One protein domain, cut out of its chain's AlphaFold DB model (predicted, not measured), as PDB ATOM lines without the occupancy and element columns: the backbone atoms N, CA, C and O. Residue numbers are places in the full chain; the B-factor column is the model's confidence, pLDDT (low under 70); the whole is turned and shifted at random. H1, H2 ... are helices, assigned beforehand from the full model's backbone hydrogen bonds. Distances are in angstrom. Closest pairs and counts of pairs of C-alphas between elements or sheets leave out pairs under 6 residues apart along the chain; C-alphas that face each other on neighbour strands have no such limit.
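This is residues 6 to 14 and 75 to 199 of the 398 residues of an uncharacterized protein of Candidatus Melainabacteria bacterium (UniProt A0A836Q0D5). Five longer helices lie side by side in a compact bundle, with H6 in the middle, H3 and H7 packed on it, H1 packed on H3, and H8 packed on H7. Three short helices, H5, H4 and H2, make an arc of contacts from H6 back round to H3. The printed part has 134 residues, with eight named helices, H1 to H8 in order along the chain, and no named strand; the class is all helix. The whole is compact, with a radius of gyration of the C-alphas of 13.6 A, and its outline is rounded, spanning 37 by 31 by 29 A.

The longest helix by residues, H6, has residues 144 to 159 and measures 22.2 A from C-alpha 144 at (190.872, 212.199, 169.569) to C-alpha 159 at (205.364, 221.075, 183.849). H3 is residues 87 to 100, 19.8 A; H7 is residues 170 to 180, 15.2 A; H8 is residues 186 to 198, 18.2 A, ending at C-alpha 198 at (190.268, 205.069, 170.220). H1 is residues 6 to 14, 13.0 A, beginning at C-alpha 6 at (201.194, 231.198, 176.385). The short ones are H2, residues 77 to 81, H4, residues 115 to 121, and H5, residues 125 to 129.

H6 and H3 are the hubs, touching three helices each. They touch each other at a shallow tilt of 20 degrees, opposite ways, the closest C-alphas being those of Gln 89 and Phe 157, 4.3 A apart. H7 touches H6 at a shallow tilt of 25 degrees, the same way, closest at C-alphas 155 and 177, 5.8 A. H7 and H8 form a helical hairpin at a shallow tilt of 23 degrees, closest at C-alphas 178 and 187, 4.3 A; H8 touches H7 with residues 186 to 191 alone. H8 is close to H6 but not clearly touching, with C-alphas 144 and 198 7.2 A apart. H1 touches H3 at a shallow tilt of 27 degrees, the same way, closest at C-alphas 7 and 91, 4.4 A. H5 touches H6, through residues 154 to 158 of H6 alone, closest at C-alphas 129 and 154, 5.3 A. H4 touches H5, closest at C-alphas 116 and 128, 4.5 A. H2 touches H4, closest at C-alphas 81 and 121, 5.9 A. H2 also touches H3, through residues 90 to 94 of H3 alone, closest at C-alphas 77 and 93, 7.3 A. H1 and H8 are apart. Every O i to N i+4 pair is within hydrogen-bond range in H2 to H8, and 4 of 5 are in H1.

The C-alphas of Ala 79 and Gly 199 are the two farthest apart, 38.6 A. Residues 15 to 74 are not printed, and C-alphas 14 and 75 are 20.1 A apart across this cut. The links H3 to H4 and H5 to H6 are long, 14 residues each; in the second, residues 137 to 138 pair with 141 to 142, antiparallel. The mean pLDDT of the printed part is 90.6, and residues 108 to 111 are under 70.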
ATOM      1  N   LYS A   6     200.993 232.644 176.540       89.50
ATOM      2  CA  LYS A   6     201.194 231.198 176.385       89.50
ATOM      3  C   LYS A   6     199.858 230.448 176.430       89.50
ATOM      4  O   LYS A   6     199.601 229.619 175.559       89.50
ATOM      5  N   GLY A   7     198.989 230.784 177.385       87.06
ATOM      6  CA  GLY A   7     197.624 230.256 177.467       87.06
ATOM      7  C   GLY A   7     196.745 230.675 176.285       87.06
ATOM      8  O   GLY A   7     196.066 229.834 175.704       87.06
ATOM      9  N   LEU A   8     196.821 231.938 175.857       88.44
ATOM     10  CA  LEU A   8     196.115 232.428 174.667       88.44
ATOM     11  C   LEU A   8     196.548 231.664 173.411       88.44
ATOM     12  O   LEU A   8     195.703 231.253 172.622       88.44
ATOM     13  N   ASN A   9     197.849 231.394 173.251       91.00
ATOM     14  CA  ASN A   9     198.352 230.591 172.136       91.00
ATOM     15  C   ASN A   9     197.834 229.145 172.170       91.00
ATOM     16  O   ASN A   9     197.481 228.592 171.130       91.00
ATOM     17  N   LEU A  10     197.754 228.548 173.365       94.00
ATOM     18  CA  LEU A  10     197.172 227.222 173.548       94.00
ATOM     19  C   LEU A  10     195.719 227.197 173.049       94.00
ATOM     20  O   LEU A  10     195.361 226.338 172.245       94.00
ATOM     21  N   ILE A  11     194.905 228.170 173.465       95.88
ATOM     22  CA  ILE A  11     193.497 228.256 173.060       95.88
ATOM     23  C   ILE A  11     193.387 228.506 171.549       95.88
ATOM     24  O   ILE A  11     192.707 227.744 170.865       95.88
ATOM     25  N   ARG A  12     194.123 229.486 171.000       90.88
ATOM     26  CA  ARG A  12     194.117 229.796 169.557       90.88
ATOM     27  C   ARG A  12     194.416 228.574 168.692       90.88
ATOM     28  O   ARG A  12     193.767 228.391 167.665       90.88
ATOM     29  N   HIS A  13     195.376 227.744 169.104       90.50
ATOM     30  CA  HIS A  13     195.745 226.533 168.372       90.50
ATOM     31  C   HIS A  13     194.571 225.558 168.214       90.50
ATOM     32  O   HIS A  13     194.400 224.990 167.139       90.50
ATOM     33  N   TYR A  14     193.772 225.362 169.268       90.88
ATOM     34  CA  TYR A  14     192.674 224.394 169.248       90.88
ATOM     35  C   TYR A  14     191.351 224.953 168.729       90.88
ATOM     36  O   TYR A  14     190.576 224.181 168.170       90.88
ATOM     37  N   SER A  75     187.427 234.031 184.318       93.44
ATOM     38  CA  SER A  75     187.201 234.952 185.444       93.44
ATOM     39  C   SER A  75     186.966 234.276 186.802       93.44
ATOM     40  O   SER A  75     187.359 234.821 187.836       93.44
ATOM     41  N   LYS A  76     186.352 233.086 186.823       91.88
ATOM     42  CA  LYS A  76     186.013 232.367 188.062       91.88
ATOM     43  C   LYS A  76     187.064 231.347 188.502       91.88
ATOM     44  O   LYS A  76     187.018 230.933 189.652       91.88
ATOM     45  N   ILE A  77     188.052 231.005 187.667       94.50
ATOM     46  CA  ILE A  77     188.993 229.897 187.927       94.50
ATOM     47  C   ILE A  77     189.700 230.042 189.278       94.50
ATOM     48  O   ILE A  77     189.709 229.103 190.068       94.50
ATOM     49  N   THR A  78     190.270 231.217 189.568       90.38
ATOM     50  CA  THR A  78     190.986 231.449 190.834       90.38
ATOM     51  C   THR A  78     190.050 231.329 192.042       90.38
ATOM     52  O   THR A  78     190.424 230.735 193.050       90.38
ATOM     53  N   ALA A  79     188.834 231.873 191.939       88.56
ATOM     54  CA  ALA A  79     187.852 231.831 193.019       88.56
ATOM     55  C   ALA A  79     187.321 230.408 193.247       88.56
ATOM     56  O   ALA A  79     187.250 229.952 194.385       88.56
ATOM     57  N   ASP A  80     187.004 229.689 192.170       89.94
ATOM     58  CA  ASP A  80     186.481 228.330 192.240       89.94
ATOM     59  C   ASP A  80     187.532 227.369 192.805       89.94
ATOM     60  O   ASP A  80     187.211 226.562 193.683       89.94
ATOM     61  N   ALA A  81     188.787 227.476 192.343       88.62
ATOM     62  CA  ALA A  81     189.895 226.632 192.785       88.62
ATOM     63  C   ALA A  81     190.165 226.758 194.291       88.62
ATOM     64  O   ALA A  81     190.478 225.758 194.930       88.62
ATOM     65  N   GLY A  82     190.035 227.961 194.865       80.94
ATOM     66  CA  GLY A  82     190.237 228.201 196.300       80.94
ATOM     67  C   GLY A  82     191.670 227.961 196.797       80.94
ATOM     68  O   GLY A  82     191.901 227.940 198.003       80.94
ATOM     69  N   VAL A  83     192.625 227.779 195.880       79.75
ATOM     70  CA  VAL A  83     194.053 227.556 196.139       79.75
ATOM     71  C   VAL A  83     194.894 228.421 195.201       79.75
ATOM     72  O   VAL A  83     194.408 228.894 194.170       79.75
ATOM     73  N   LEU A  84     196.163 228.639 195.554       80.12
ATOM     74  CA  LEU A  84     197.097 229.345 194.680       80.12
ATOM     75  C   LEU A  84     197.428 228.483 193.461       80.12
ATOM     76  O   LEU A  84     197.823 227.330 193.595       80.12
ATOM     77  N   LEU A  85     197.300 229.075 192.279       78.94
ATOM     78  CA  LEU A  85     197.682 228.460 191.015       78.94
ATOM     79  C   LEU A  85     198.922 229.164 190.471       78.94
ATOM     80  O   LEU A  85     199.054 230.386 190.583       78.94
ATOM     81  N   THR A  86     199.815 228.409 189.837       86.38
ATOM     82  CA  THR A  86     200.842 229.013 188.982       86.38
ATOM     83  C   THR A  86     200.194 229.612 187.732       86.38
ATOM     84  O   THR A  86     199.061 229.274 187.378       86.38
ATOM     85  N   GLN A  87     200.906 230.500 187.032       90.38
ATOM     86  CA  GLN A  87     200.402 231.062 185.774       90.38
ATOM     87  C   GLN A  87     200.098 229.964 184.745       90.38
ATOM     88  O   GLN A  87     199.075 230.026 184.076       90.38
ATOM     89  N   ASP A  88     200.928 228.926 184.680       88.25
ATOM     90  CA  ASP A  88     200.773 227.828 183.722       88.25
ATOM     91  C   ASP A  88     199.594 226.917 184.062       88.25
ATOM     92  O   ASP A  88     198.856 226.483 183.178       88.25
ATOM     93  N   GLN A  89     199.356 226.688 185.354       91.12
ATOM     94  CA  GLN A  89     198.158 226.002 185.829       91.12
ATOM     95  C   GLN A  89     196.895 226.805 185.511       91.12
ATOM     96  O   GLN A  89     195.904 226.242 185.044       91.12
ATOM     97  N   PHE A  90     196.929 228.124 185.722       97.88
ATOM     98  CA  PHE A  90     195.824 229.010 185.365       97.88
ATOM     99  C   PHE A  90     195.583 229.041 183.851       97.88
ATOM    100  O   PHE A  90     194.433 229.002 183.423       97.88
ATOM    101  N   ASP A  91     196.636 229.069 183.036       96.31
ATOM    102  CA  ASP A  91     196.553 229.065 181.573       96.31
ATOM    103  C   ASP A  91     195.967 227.752 181.034       96.31
ATOM    104  O   ASP A  91     195.056 227.775 180.203       96.31
ATOM    105  N   ALA A  92     196.423 226.609 181.556       98.44
ATOM    106  CA  ALA A  92     195.882 225.297 181.209       98.44
ATOM    107  C   ALA A  92     194.391 225.189 181.568       98.44
ATOM    108  O   ALA A  92     193.577 224.783 180.734       98.44
ATOM    109  N   LEU A  93     194.012 225.623 182.777       98.38
ATOM    110  CA  LEU A  93     192.609 225.672 183.190       98.38
ATOM    111  C   LEU A  93     191.803 226.687 182.372       98.38
ATOM    112  O   LEU A  93     190.644 226.421 182.073       98.38
ATOM    113  N   SER A  94     192.393 227.815 181.968       98.38
ATOM    114  CA  SER A  94     191.732 228.802 181.104       98.38
ATOM    115  C   SER A  94     191.335 228.172 179.778       98.38
ATOM    116  O   SER A  94     190.197 228.334 179.350       98.38
ATOM    117  N   SER A  95     192.224 227.386 179.165       98.50
ATOM    118  CA  SER A  95     191.881 226.645 177.949       98.50
ATOM    119  C   SER A  95     190.819 225.580 178.167       98.50
ATOM    120  O   SER A  95     189.891 225.461 177.363       98.50
ATOM    121  N   PHE A  96     190.944 224.817 179.250       98.06
ATOM    122  CA  PHE A  96     189.989 223.774 179.594       98.06
ATOM    123  C   PHE A  96     188.574 224.350 179.763       98.06
ATOM    124  O   PHE A  96     187.607 223.844 179.191       98.06
ATOM    125  N   VAL A  97     188.471 225.462 180.490       96.38
ATOM    126  CA  VAL A  97     187.225 226.180 180.765       96.38
ATOM    127  C   VAL A  97     186.689 226.904 179.528       96.38
ATOM    128  O   VAL A  97     185.478 226.928 179.328       96.38
ATOM    129  N   TYR A  98     187.549 227.452 178.667       96.88
ATOM    130  CA  TYR A  98     187.116 228.046 177.400       96.88
ATOM    131  C   TYR A  98     186.423 227.010 176.506       96.88
ATOM    132  O   TYR A  98     185.358 227.265 175.958       96.88
ATOM    133  N   ASN A  99     186.986 225.801 176.428       94.94
ATOM    134  CA  ASN A  99     186.449 224.736 175.588       94.94
ATOM    135  C   ASN A  99     185.132 224.141 176.089       94.94
ATOM    136  O   ASN A  99     184.265 223.800 175.292       94.94
ATOM    137  N   LEU A 100     185.029 223.925 177.402       91.06
ATOM    138  CA  LEU A 100     183.930 223.168 178.009       91.06
ATOM    139  C   LEU A 100     182.888 224.070 178.685       91.06
ATOM    140  O   LEU A 100     181.849 223.592 179.134       91.06
ATOM    141  N   GLY A 101     183.160 225.373 178.751       90.69
ATOM    142  CA  GLY A 101     182.309 226.382 179.359       90.69
ATOM    143  C   GLY A 101     182.742 226.783 180.771       90.69
ATOM    144  O   GLY A 101     183.292 226.000 181.549       90.69
ATOM    145  N   LYS A 102     182.410 228.030 181.132       89.81
ATOM    146  CA  LYS A 102     182.842 228.722 182.366       89.81
ATOM    147  C   LYS A 102     182.558 228.006 183.692       89.81
ATOM    148  O   LYS A 102     183.164 228.341 184.701       89.81
ATOM    149  N   PHE A 103     181.627 227.053 183.707       89.62
ATOM    150  CA  PHE A 103     181.202 226.335 184.912       89.62
ATOM    151  C   PHE A 103     181.704 224.893 184.977       89.62
ATOM    152  O   PHE A 103     181.349 224.180 185.911       89.62
ATOM    153  N   ILE A 104     182.532 224.450 184.024       91.00
ATOM    154  CA  ILE A 104     182.942 223.044 183.954       91.00
ATOM    155  C   ILE A 104     183.662 222.570 185.222       91.00
ATOM    156  O   ILE A 104     183.558 221.405 185.583       91.00
ATOM    157  N   LEU A 105     184.358 223.457 185.945       89.62
ATOM    158  CA  LEU A 105     185.018 223.092 187.202       89.62
ATOM    159  C   LEU A 105     183.994 222.794 188.312       89.62
ATOM    160  O   LEU A 105     184.155 221.831 189.066       89.62
ATOM    161  N   THR A 106     182.931 223.595 188.412       88.38
ATOM    162  CA  THR A 106     181.927 223.507 189.484       88.38
ATOM    163  C   THR A 106     180.774 222.563 189.165       88.38
ATOM    164  O   THR A 106     180.157 222.046 190.091       88.38
ATOM    165  N   THR A 107     180.505 222.320 187.883       83.38
ATOM    166  CA  THR A 107     179.353 221.553 187.406       83.38
ATOM    167  C   THR A 107     179.823 220.488 186.422       83.38
ATOM    168  O   THR A 107     179.982 220.742 185.231       83.38
ATOM    169  N   GLY A 108     180.062 219.279 186.928       69.69
ATOM    170  CA  GLY A 108     180.329 218.109 186.096       69.69
ATOM    171  C   GLY A 108     179.060 217.550 185.448       69.69
ATOM    172  O   GLY A 108     177.948 217.990 185.735       69.69
ATOM    173  N   ASN A 109     179.218 216.504 184.632       64.38
ATOM    174  CA  ASN A 109     178.121 215.858 183.891       64.38
ATOM    175  C   ASN A 109     176.963 215.351 184.775       64.38
ATOM    176  O   ASN A 109     175.862 215.149 184.278       64.38
ATOM    177  N   SER A 110     177.198 215.144 186.076       67.44
ATOM    178  CA  SER A 110     176.186 214.717 187.053       67.44
ATOM    179  C   SER A 110     175.584 215.875 187.866       67.44
ATOM    180  O   SER A 110     174.928 215.630 188.872       67.44
ATOM    181  N   GLY A 111     175.846 217.134 187.492       69.19
ATOM    182  CA  GLY A 111     175.320 218.328 188.170       69.19
ATOM    183  C   GLY A 111     176.028 218.714 189.477       69.19
ATOM    184  O   GLY A 111     175.667 219.714 190.088       69.19
ATOM    185  N   GLY A 112     177.041 217.950 189.903       74.25
ATOM    186  CA  GLY A 112     177.836 218.204 191.110       74.25
ATOM    187  C   GLY A 112     179.262 218.686 190.827       74.25
ATOM    188  O   GLY A 112     179.705 218.735 189.679       74.25
ATOM    189  N   GLN A 113     180.001 218.995 191.896       80.81
ATOM    190  CA  GLN A 113     181.413 219.383 191.828       80.81
ATOM    191  C   GLN A 113     182.247 218.331 191.079       80.81
ATOM    192  O   GLN A 113     182.155 217.137 191.369       80.81
ATOM    193  N   THR A 114     183.108 218.765 190.153       88.38
ATOM    194  CA  THR A 114     184.017 217.836 189.469       88.38
ATOM    195  C   THR A 114     185.087 217.291 190.410       88.38
ATOM    196  O   THR A 114     185.583 217.992 191.295       88.38
ATOM    197  N   THR A 115     185.526 216.054 190.161       92.88
ATOM    198  CA  THR A 115     186.710 215.492 190.827       92.88
ATOM    199  C   THR A 115     187.925 216.396 190.630       92.88
ATOM    200  O   THR A 115     188.670 216.610 191.576       92.88
ATOM    201  N   LEU A 116     188.079 217.012 189.451       93.81
ATOM    202  CA  LEU A 116     189.141 217.983 189.177       93.81
ATOM    203  C   LEU A 116     189.146 219.102 190.229       93.81
ATOM    204  O   LEU A 116     190.164 219.332 190.880       93.81
ATOM    205  N   LEU A 117     188.001 219.753 190.456       94.00
ATOM    206  CA  LEU A 117     187.899 220.835 191.434       94.00
ATOM    207  C   LEU A 117     188.083 220.350 192.878       94.00
ATOM    208  O   LEU A 117     188.679 221.055 193.691       94.00
ATOM    209  N   LYS A 118     187.589 219.149 193.203       93.25
ATOM    210  CA  LYS A 118     187.799 218.519 194.515       93.25
ATOM    211  C   LYS A 118     189.292 218.308 194.800       93.25
ATOM    212  O   LYS A 118     189.754 218.645 195.887       93.25
ATOM    213  N   GLU A 119     190.040 217.790 193.827       94.19
ATOM    214  CA  GLU A 119     191.484 217.561 193.953       94.19
ATOM    215  C   GLU A 119     192.270 218.884 194.008       94.19
ATOM    216  O   GLU A 119     193.180 219.008 194.829       94.19
ATOM    217  N   LEU A 120     191.882 219.908 193.228       90.56
ATOM    218  CA  LEU A 120     192.481 221.251 193.319       90.56
ATOM    219  C   LEU A 120     192.334 221.848 194.720       90.56
ATOM    220  O   LEU A 120     193.326 222.274 195.303       90.56
ATOM    221  N   LYS A 121     191.125 221.824 195.294       89.19
ATOM    222  CA  LYS A 121     190.874 222.335 196.653       89.19
ATOM    223  C   LYS A 121     191.654 221.574 197.724       89.19
ATOM    224  O   LYS A 121     192.008 222.141 198.751       89.19
ATOM    225  N   ALA A 122     191.958 220.303 197.470       86.19
ATOM    226  CA  ALA A 122     192.822 219.486 198.314       86.19
ATOM    227  C   ALA A 122     194.327 219.687 198.032       86.19
ATOM    228  O   ALA A 122     195.143 218.949 198.581       86.19
ATOM    229  N   SER A 123     194.708 220.646 197.176       84.38
ATOM    230  CA  SER A 123     196.085 220.889 196.711       84.38
ATOM    231  C   SER A 123     196.756 219.667 196.063       84.38
ATOM    232  O   SER A 123     197.982 219.571 195.998       84.38
ATOM    233  N   LYS A 124     195.967 218.722 195.545       87.06
ATOM    234  CA  LYS A 124     196.445 217.525 194.843       87.06
ATOM    235  C   LYS A 124     196.547 217.813 193.346       87.06
ATOM    236  O   LYS A 124     195.811 217.261 192.531       87.06
ATOM    237  N   TYR A 125     197.468 218.706 192.993       86.00
ATOM    238  CA  TYR A 125     197.632 219.249 191.640       86.00
ATOM    239  C   TYR A 125     197.836 218.172 190.564       86.00
ATOM    240  O   TYR A 125     197.200 218.241 189.516       86.00
ATOM    241  N   GLU A 126     198.651 217.147 190.834       91.12
ATOM    242  CA  GLU A 126     198.863 216.040 189.889       91.12
ATOM    243  C   GLU A 126     197.577 215.249 189.624       91.12
ATOM    244  O   GLU A 126     197.199 215.011 188.476       91.12
ATOM    245  N   ALA A 127     196.862 214.889 190.696       90.62
ATOM    246  CA  ALA A 127     195.605 214.157 190.602       90.62
ATOM    247  C   ALA A 127     194.521 214.981 189.891       90.62
ATOM    248  O   ALA A 127     193.767 214.423 189.093       90.62
ATOM    249  N   ALA A 128     194.477 216.294 190.143       94.50
ATOM    250  CA  ALA A 128     193.577 217.227 189.477       94.50
ATOM    251  C   ALA A 128     193.856 217.309 187.971       94.50
ATOM    252  O   ALA A 128     192.932 217.156 187.173       94.50
ATOM    253  N   ALA A 129     195.120 217.490 187.573       95.50
ATOM    254  CA  ALA A 129     195.504 217.578 186.166       95.50
ATOM    255  C   ALA A 129     195.108 216.310 185.400       95.50
ATOM    256  O   ALA A 129     194.505 216.376 184.329       95.50
ATOM    257  N   LEU A 130     195.343 215.144 186.011       95.62
ATOM    258  CA  LEU A 130     194.952 213.856 185.454       95.62
ATOM    259  C   LEU A 130     193.434 213.659 185.356       95.62
ATOM    260  O   LEU A 130     193.027 212.689 184.736       95.62
ATOM    261  N   GLN A 131     192.567 214.529 185.880       95.69
ATOM    262  CA  GLN A 131     191.125 214.440 185.600       95.69
ATOM    263  C   GLN A 131     190.752 214.988 184.215       95.69
ATOM    264  O   GLN A 131     189.730 214.583 183.660       95.69
ATOM    265  N   MET A 132     191.565 215.875 183.625       96.12
ATOM    266  CA  MET A 132     191.222 216.554 182.367       96.12
ATOM    267  C   MET A 132     191.005 215.575 181.203       96.12
ATOM    268  O   MET A 132     190.105 215.788 180.392       96.12
ATOM    269  N   HIS A 133     191.745 214.459 181.145       94.75
ATOM    270  CA  HIS A 133     191.616 213.460 180.073       94.75
ATOM    271  C   HIS A 133     190.245 212.763 180.012       94.75
ATOM    272  O   HIS A 133     189.934 212.109 179.019       94.75
ATOM    273  N   LEU A 134     189.405 212.898 181.040       92.50
ATOM    274  CA  LEU A 134     188.050 212.344 181.041       92.50
ATOM    275  C   LEU A 134     187.071 213.187 180.202       92.50
ATOM    276  O   LEU A 134     186.013 212.695 179.812       92.50
ATOM    277  N   PHE A 135     187.434 214.427 179.867       93.00
ATOM    278  CA  PHE A 135     186.594 215.385 179.142       93.00
ATOM    279  C   PHE A 135     186.953 215.419 177.651       93.00
ATOM    280  O   PHE A 135     187.396 216.439 177.115       93.00
ATOM    281  N   CYS A 136     186.796 214.264 176.998       94.00
ATOM    282  CA  CYS A 136     187.196 214.042 175.603       94.00
ATOM    283  C   CYS A 136     186.046 213.639 174.676       94.00
ATOM    284  O   CYS A 136     186.303 213.107 173.596       94.00
ATOM    285  N   ASN A 137     184.797 213.848 175.090       86.69
ATOM    286  CA  ASN A 137     183.634 213.476 174.295       86.69
ATOM    287  C   ASN A 137     182.988 214.705 173.642       86.69
ATOM    288  O   ASN A 137     182.864 215.741 174.286       86.69
ATOM    289  N   SER A 138     182.531 214.540 172.403       84.94
ATOM    290  CA  SER A 138     181.614 215.439 171.696       84.94
ATOM    291  C   SER A 138     180.389 214.619 171.303       84.94
ATOM    292  O   SER A 138     180.549 213.493 170.837       84.94
ATOM    293  N   ASP A 139     179.183 215.126 171.562       82.06
ATOM    294  CA  ASP A 139     177.914 214.412 171.327       82.06
ATOM    295  C   ASP A 139     177.892 212.979 171.886       82.06
ATOM    296  O   ASP A 139     177.413 212.036 171.268       82.06
ATOM    297  N   GLY A 140     178.479 212.790 173.074       84.56
ATOM    298  CA  GLY A 140     178.574 211.483 173.736       84.56
ATOM    299  C   GLY A 140     179.676 210.558 173.202       84.56
ATOM    300  O   GLY A 140     179.974 209.545 173.839       84.56
ATOM    301  N   HIS A 141     180.355 210.921 172.113       87.50
ATOM    302  CA  HIS A 141     181.384 210.109 171.468       87.50
ATOM    303  C   HIS A 141     182.793 210.648 171.708       87.50
ATOM    304  O   HIS A 141     183.050 211.849 171.642       87.50
ATOM    305  N   PHE A 142     183.741 209.745 171.961       92.56
ATOM    306  CA  PHE A 142     185.144 210.112 172.128       92.56
ATOM    307  C   PHE A 142     185.703 210.783 170.868       92.56
ATOM    308  O   PHE A 142     185.562 210.266 169.762       92.56
ATOM    309  N   THR A 143     186.414 211.894 171.052       91.56
ATOM    310  CA  THR A 143     187.092 212.634 169.988       91.56
ATOM    311  C   THR A 143     188.585 212.727 170.288       91.56
ATOM    312  O   THR A 143     189.003 213.316 171.285       91.56
ATOM    313  N   ALA A 144     189.419 212.192 169.391       92.31
ATOM    314  CA  ALA A 144     190.872 212.199 169.569       92.31
ATOM    315  C   ALA A 144     191.453 213.622 169.676       92.31
ATOM    316  O   ALA A 144     192.354 213.847 170.475       92.31
ATOM    317  N   GLY A 145     190.901 214.588 168.931       91.31
ATOM    318  CA  GLY A 145     191.307 215.995 169.013       91.31
ATOM    319  C   GLY A 145     191.112 216.601 170.407       91.31
ATOM    320  O   GLY A 145     192.011 217.270 170.911       91.31
ATOM    321  N   LEU A 146     189.991 216.291 171.076       94.75
ATOM    322  CA  LEU A 146     189.773 216.711 172.463       94.75
ATOM    323  C   LEU A 146     190.784 216.045 173.394       94.75
ATOM    324  O   LEU A 146     191.380 216.727 174.219       94.75
ATOM    325  N   PHE A 147     191.062 214.752 173.220       97.75
ATOM    326  CA  PHE A 147     192.092 214.074 174.012       97.75
ATOM    327  C   PHE A 147     193.475 214.709 173.858       97.75
ATOM    328  O   PHE A 147     194.164 214.925 174.852       97.75
ATOM    329  N   TYR A 148     193.865 215.085 172.641       98.00
ATOM    330  CA  TYR A 148     195.119 215.797 172.404       98.00
ATOM    331  C   TYR A 148     195.143 217.155 173.107       98.00
ATOM    332  O   TYR A 148     196.134 217.484 173.758       98.00
ATOM    333  N   ARG A 149     194.037 217.904 173.061       98.31
ATOM    334  CA  ARG A 149     193.888 219.150 173.823       98.31
ATOM    335  C   ARG A 149     194.059 218.931 175.322       98.31
ATOM    336  O   ARG A 149     194.855 219.630 175.945       98.31
ATOM    337  N   ARG A 150     193.391 217.921 175.887       98.56
ATOM    338  CA  ARG A 150     193.509 217.578 177.311       98.56
ATOM    339  C   ARG A 150     194.934 217.174 177.688       98.56
ATOM    340  O   ARG A 150     195.383 217.533 178.772       98.56
ATOM    341  N   LEU A 151     195.669 216.469 176.823       98.44
ATOM    342  CA  LEU A 151     197.080 216.139 177.063       98.44
ATOM    343  C   LEU A 151     197.976 217.386 177.057       98.44
ATOM    344  O   LEU A 151     198.803 217.522 177.953       98.44
ATOM    345  N   THR A 152     197.787 218.310 176.110       98.12
ATOM    346  CA  THR A 152     198.513 219.593 176.077       98.12
ATOM    347  C   THR A 152     198.264 220.408 177.348       98.12
ATOM    348  O   THR A 152     199.207 220.883 177.975       98.12
ATOM    349  N   GLU A 153     197.000 220.533 177.761       98.62
ATOM    350  CA  GLU A 153     196.615 221.238 178.989       98.62
ATOM    351  C   GLU A 153     197.187 220.548 180.234       98.62
ATOM    352  O   GLU A 153     197.731 221.215 181.108       98.62
ATOM    353  N   THR A 154     197.131 219.214 180.302       98.56
ATOM    354  CA  THR A 154     197.695 218.432 181.418       98.56
ATOM    355  C   THR A 154     199.205 218.615 181.518       98.56
ATOM    356  O   THR A 154     199.715 218.872 182.606       98.56
ATOM    357  N   LEU A 155     199.925 218.536 180.396       97.69
ATOM    358  CA  LEU A 155     201.369 218.747 180.377       97.69
ATOM    359  C   LEU A 155     201.722 220.169 180.826       97.69
ATOM    360  O   LEU A 155     202.576 220.326 181.700       97.69
ATOM    361  N   MET A 156     201.032 221.187 180.300       96.94
ATOM    362  CA  MET A 156     201.231 222.578 180.712       96.94
ATOM    363  C   MET A 156     200.950 222.762 182.206       96.94
ATOM    364  O   MET A 156     201.732 223.407 182.898       96.94
ATOM    365  N   PHE A 157     199.873 222.173 182.721       97.56
ATOM    366  CA  PHE A 157     199.505 222.285 184.127       97.56
ATOM    367  C   PHE A 157     200.571 221.684 185.059       97.56
ATOM    368  O   PHE A 157     200.852 222.239 186.122       97.56
ATOM    369  N   LEU A 158     201.157 220.548 184.670       89.88
ATOM    370  CA  LEU A 158     202.128 219.811 185.482       89.88
ATOM    371  C   LEU A 158     203.554 220.357 185.370       89.88
ATOM    372  O   LEU A 158     204.295 220.338 186.347       89.88
ATOM    373  N   THR A 159     203.951 220.807 184.179       87.19
ATOM    374  CA  THR A 159     205.364 221.075 183.849       87.19
ATOM    375  C   THR A 159     205.629 222.502 183.382       87.19
ATOM    376  O   THR A 159     206.780 222.922 183.315       87.19
ATOM    377  N   GLY A 160     204.582 223.243 183.012       80.00
ATOM    378  CA  GLY A 160     204.692 224.529 182.328       80.00
ATOM    379  C   GLY A 160     205.027 224.433 180.835       80.00
ATOM    380  O   GLY A 160     204.982 225.453 180.136       80.00
ATOM    381  N   GLU A 161     205.325 223.239 180.315       85.81
ATOM    382  CA  GLU A 161     205.637 223.010 178.904       85.81
ATOM    383  C   GLU A 161     204.374 223.122 178.038       85.81
ATOM    384  O   GLU A 161     203.390 222.407 178.236       85.81
ATOM    385  N   LEU A 162     204.409 224.002 177.034       89.38
ATOM    386  CA  LEU A 162     203.395 224.047 175.982       89.38
ATOM    387  C   LEU A 162     203.856 223.186 174.803       89.38
ATOM    388  O   LEU A 162     204.704 223.607 174.019       89.38
ATOM    389  N   LYS A 163     203.259 222.001 174.661       88.50
ATOM    390  CA  LYS A 163     203.516 221.083 173.545       88.50
ATOM    391  C   LYS A 163     202.210 220.662 172.895       88.50
ATOM    392  O   LYS A 163     201.402 219.984 173.518       88.50
ATOM    393  N   PHE A 164     202.024 221.031 171.631       92.88
ATOM    394  CA  PHE A 164     200.824 220.673 170.881       92.88
ATOM    395  C   PHE A 164     200.817 219.190 170.512       92.88
ATOM    396  O   PHE A 164     201.732 218.671 169.859       92.88
ATOM    397  N   VAL A 165     199.768 218.502 170.957       92.94
ATOM    398  CA  VAL A 165     199.615 217.062 170.768       92.94
ATOM    399  C   VAL A 165     198.891 216.746 169.460       92.94
ATOM    400  O   VAL A 165     197.905 217.379 169.090       92.94
ATOM    401  N   THR A 166     199.386 215.718 168.783       91.00
ATOM    402  CA  THR A 166     198.872 215.126 167.547       91.00
ATOM    403  C   THR A 166     198.846 213.607 167.697       91.00
ATOM    404  O   THR A 166     199.347 213.048 168.672       91.00
ATOM    405  N   ASP A 167     198.323 212.907 166.697       86.56
ATOM    406  CA  ASP A 167     198.390 211.446 166.628       86.56
ATOM    407  C   ASP A 167     199.826 210.896 166.572       86.56
ATOM    408  O   ASP A 167     200.058 209.760 166.982       86.56
ATOM    409  N   LYS A 168     200.791 211.698 166.105       87.62
ATOM    410  CA  LYS A 168     202.199 211.298 165.959       87.62
ATOM    411  C   LYS A 168     202.992 211.343 167.262       87.62
ATOM    412  O   LYS A 168     203.946 210.588 167.396       87.62
ATOM    413  N   ASN A 169     202.631 212.224 168.196       89.56
ATOM    414  CA  ASN A 169     203.404 212.468 169.423       89.56
ATOM    415  C   ASN A 169     202.604 212.237 170.720       89.56
ATOM    416  O   ASN A 169     203.135 212.468 171.805       89.56
ATOM    417  N   CYS A 170     201.343 211.790 170.644       91.81
ATOM    418  CA  CYS A 170     200.499 211.607 171.829       91.81
ATOM    419  C   CYS A 170     201.077 210.603 172.835       91.81
ATOM    420  O   CYS A 170     200.960 210.821 174.039       91.81
ATOM    421  N   TRP A 171     201.744 209.547 172.362       93.06
ATOM    422  CA  TRP A 171     202.413 208.564 173.217       93.06
ATOM    423  C   TRP A 171     203.558 209.183 174.012       93.06
ATOM    424  O   TRP A 171     203.598 209.034 175.232       93.06
ATOM    425  N   ASP A 172     204.419 209.953 173.345       92.00
ATOM    426  CA  ASP A 172     205.536 210.641 173.993       92.00
ATOM    427  C   ASP A 172     205.040 211.633 175.044       92.00
ATOM    428  O   ASP A 172     205.621 211.741 176.117       92.00
ATOM    429  N   VAL A 173     203.941 212.340 174.765       91.81
ATOM    430  CA  VAL A 173     203.365 213.282 175.734       91.81
ATOM    431  C   VAL A 173     202.730 212.566 176.925       91.81
ATOM    432  O   VAL A 173     202.903 213.022 178.052       91.81
ATOM    433  N   MET A 174     202.065 211.422 176.729       96.38
ATOM    434  CA  MET A 174     201.591 210.600 177.853       96.38
ATOM    435  C   MET A 174     202.753 210.093 178.718       96.38
ATOM    436  O   MET A 174     202.630 210.084 179.942       96.38
ATOM    437  N   HIS A 175     203.887 209.742 178.105       93.25
ATOM    438  CA  HIS A 175     205.106 209.380 178.828       93.25
ATOM    439  C   HIS A 175     205.713 210.576 179.584       93.25
ATOM    440  O   HIS A 175     206.035 210.455 180.764       93.25
ATOM    441  N   SER A 176     205.800 211.757 178.959       88.50
ATOM    442  CA  SER A 176     206.234 212.998 179.624       88.50
ATOM    443  C   SER A 176     205.362 213.337 180.836       88.50
ATOM    444  O   SER A 176     205.895 213.655 181.895       88.50
ATOM    445  N   ILE A 177     204.036 213.213 180.709       91.31
ATOM    446  CA  ILE A 177     203.101 213.401 181.829       91.31
ATOM    447  C   ILE A 177     203.355 212.356 182.920       91.31
ATOM    448  O   ILE A 177     203.442 212.709 184.091       91.31
ATOM    449  N   GLY A 178     203.533 211.085 182.549       91.56
ATOM    450  CA  GLY A 178     203.875 210.023 183.494       91.56
ATOM    451  C   GLY A 178     205.151 210.296 184.286       91.56
ATOM    452  O   GLY A 178     205.172 210.114 185.501       91.56
ATOM    453  N   ASN A 179     206.199 210.773 183.613       89.62
ATOM    454  CA  ASN A 179     207.473 211.127 184.240       89.62
ATOM    455  C   ASN A 179     207.360 212.350 185.159       89.62
ATOM    456  O   ASN A 179     208.086 212.426 186.150       89.62
ATOM    457  N   ALA A 180     206.458 213.283 184.845       82.12
ATOM    458  CA  ALA A 180     206.175 214.456 185.669       82.12
ATOM    459  C   ALA A 180     205.352 214.133 186.930       82.12
ATOM    460  O   ALA A 180     205.292 214.962 187.832       82.12
ATOM    461  N   CYS A 181     204.732 212.950 187.009       83.81
ATOM    462  CA  CYS A 181     203.921 212.537 188.150       83.81
ATOM    463  C   CYS A 181     204.693 211.659 189.151       83.81
ATOM    464  O   CYS A 181     205.472 210.760 188.802       83.81
ATOM    465  N   ALA A 182     204.394 211.853 190.435       83.19
ATOM    466  CA  ALA A 182     204.778 210.923 191.488       83.19
ATOM    467  C   ALA A 182     204.027 209.585 191.348       83.19
ATOM    468  O   ALA A 182     204.611 208.520 191.572       83.19
ATOM    469  N   ASP A 183     202.757 209.625 190.921       86.69
ATOM    470  CA  ASP A 183     201.956 208.434 190.615       86.69
ATOM    471  C   ASP A 183     202.500 207.699 189.378       86.69
ATOM    472  O   ASP A 183     202.232 208.066 188.233       86.69
ATOM    473  N   LYS A 184     203.210 206.588 189.610       89.88
ATOM    474  CA  LYS A 184     203.789 205.740 188.551       89.88
ATOM    475  C   LYS A 184     202.756 205.049 187.662       89.88
ATOM    476  O   LYS A 184     203.122 204.460 186.649       89.88
ATOM    477  N   THR A 185     201.471 205.139 187.996       93.25
ATOM    478  CA  THR A 185     200.377 204.638 187.159       93.25
ATOM    479  C   THR A 185     199.808 205.696 186.210       93.25
ATOM    480  O   THR A 185     198.992 205.345 185.359       93.25
ATOM    481  N   ALA A 186     200.228 206.965 186.301       91.62
ATOM    482  CA  ALA A 186     199.686 208.071 185.507       91.62
ATOM    483  C   ALA A 186     199.772 207.826 183.990       91.62
ATOM    484  O   ALA A 186     198.754 207.897 183.298       91.62
ATOM    485  N   GLU A 187     200.951 207.449 183.479       94.19
ATOM    486  CA  GLU A 187     201.127 207.092 182.063       94.19
ATOM    487  C   GLU A 187     200.196 205.943 181.671       94.19
ATOM    488  O   GLU A 187     199.451 206.040 180.697       94.19
ATOM    489  N   ALA A 188     200.194 204.866 182.461       94.19
ATOM    490  CA  ALA A 188     199.394 203.681 182.182       94.19
ATOM    491  C   ALA A 188     197.890 203.998 182.146       94.19
ATOM    492  O   ALA A 188     197.178 203.464 181.297       94.19
ATOM    493  N   LYS A 189     197.403 204.890 183.020       95.44
ATOM    494  CA  LYS A 189     196.012 205.368 183.023       95.44
ATOM    495  C   LYS A 189     195.672 206.088 181.718       95.44
ATOM    496  O   LYS A 189     194.689 205.722 181.076       95.44
ATOM    497  N   LEU A 190     196.498 207.046 181.293       96.06
ATOM    498  CA  LEU A 190     196.289 207.794 180.046       96.06
ATOM    499  C   LEU A 190     196.345 206.876 178.818       96.06
ATOM    500  O   LEU A 190     195.453 206.908 177.970       96.06
ATOM    501  N   VAL A 191     197.352 206.001 178.766       95.12
ATOM    502  CA  VAL A 191     197.542 205.011 177.701       95.12
ATOM    503  C   VAL A 191     196.346 204.067 177.618       95.12
ATOM    504  O   VAL A 191     195.791 203.869 176.538       95.12
ATOM    505  N   ASN A 192     195.914 203.493 178.741       95.38
ATOM    506  CA  ASN A 192     194.783 202.567 178.764       95.38
ATOM    507  C   ASN A 192     193.471 203.260 178.402       95.38
ATOM    508  O   ASN A 192     192.668 202.676 177.669       95.38
ATOM    509  N   PHE A 193     193.271 204.503 178.843       95.31
ATOM    510  CA  PHE A 193     192.123 205.306 178.442       95.31
ATOM    511  C   PHE A 193     192.107 205.518 176.925       95.31
ATOM    512  O   PHE A 193     191.126 205.167 176.268       95.31
ATOM    513  N   TYR A 194     193.208 206.008 176.346       94.75
ATOM    514  CA  TYR A 194     193.290 206.274 174.911       94.75
ATOM    515  C   TYR A 194     193.115 205.002 174.081       94.75
ATOM    516  O   TYR A 194     192.352 205.004 173.115       94.75
ATOM    517  N   LYS A 195     193.751 203.893 174.481       94.44
ATOM    518  CA  LYS A 195     193.589 202.585 173.826       94.44
ATOM    519  C   LYS A 195     192.136 202.131 173.826       94.44
ATOM    520  O   LYS A 195     191.619 201.743 172.784       94.44
ATOM    521  N   THR A 196     191.480 202.203 174.982       94.94
ATOM    522  CA  THR A 196     190.087 201.765 175.146       94.94
ATOM    523  C   THR A 196     189.127 202.623 174.327       94.94
ATOM    524  O   THR A 196     188.195 202.100 173.730       94.94
ATOM    525  N   LYS A 197     189.349 203.940 174.281       92.50
ATOM    526  CA  LYS A 197     188.438 204.876 173.612       92.50
ATOM    527  C   LYS A 197     188.667 205.008 172.106       92.50
ATOM    528  O   LYS A 197     187.707 205.229 171.379       92.50
ATOM    529  N   SER A 198     189.911 204.885 171.637       90.00
ATOM    530  CA  SER A 198     190.268 205.069 170.220       90.00
ATOM    531  C   SER A 198     190.503 203.766 169.451       90.00
ATOM    532  O   SER A 198     190.587 203.794 168.226       90.00
ATOM    533  N   GLY A 199     190.703 202.641 170.147       89.06
ATOM    534  CA  GLY A 199     191.150 201.376 169.555       89.06
ATOM    535  C   GLY A 199     192.627 201.354 169.127       89.06
ATOM    536  O   GLY A 199     193.145 200.295 168.766       89.06
TER     537      GLY A 199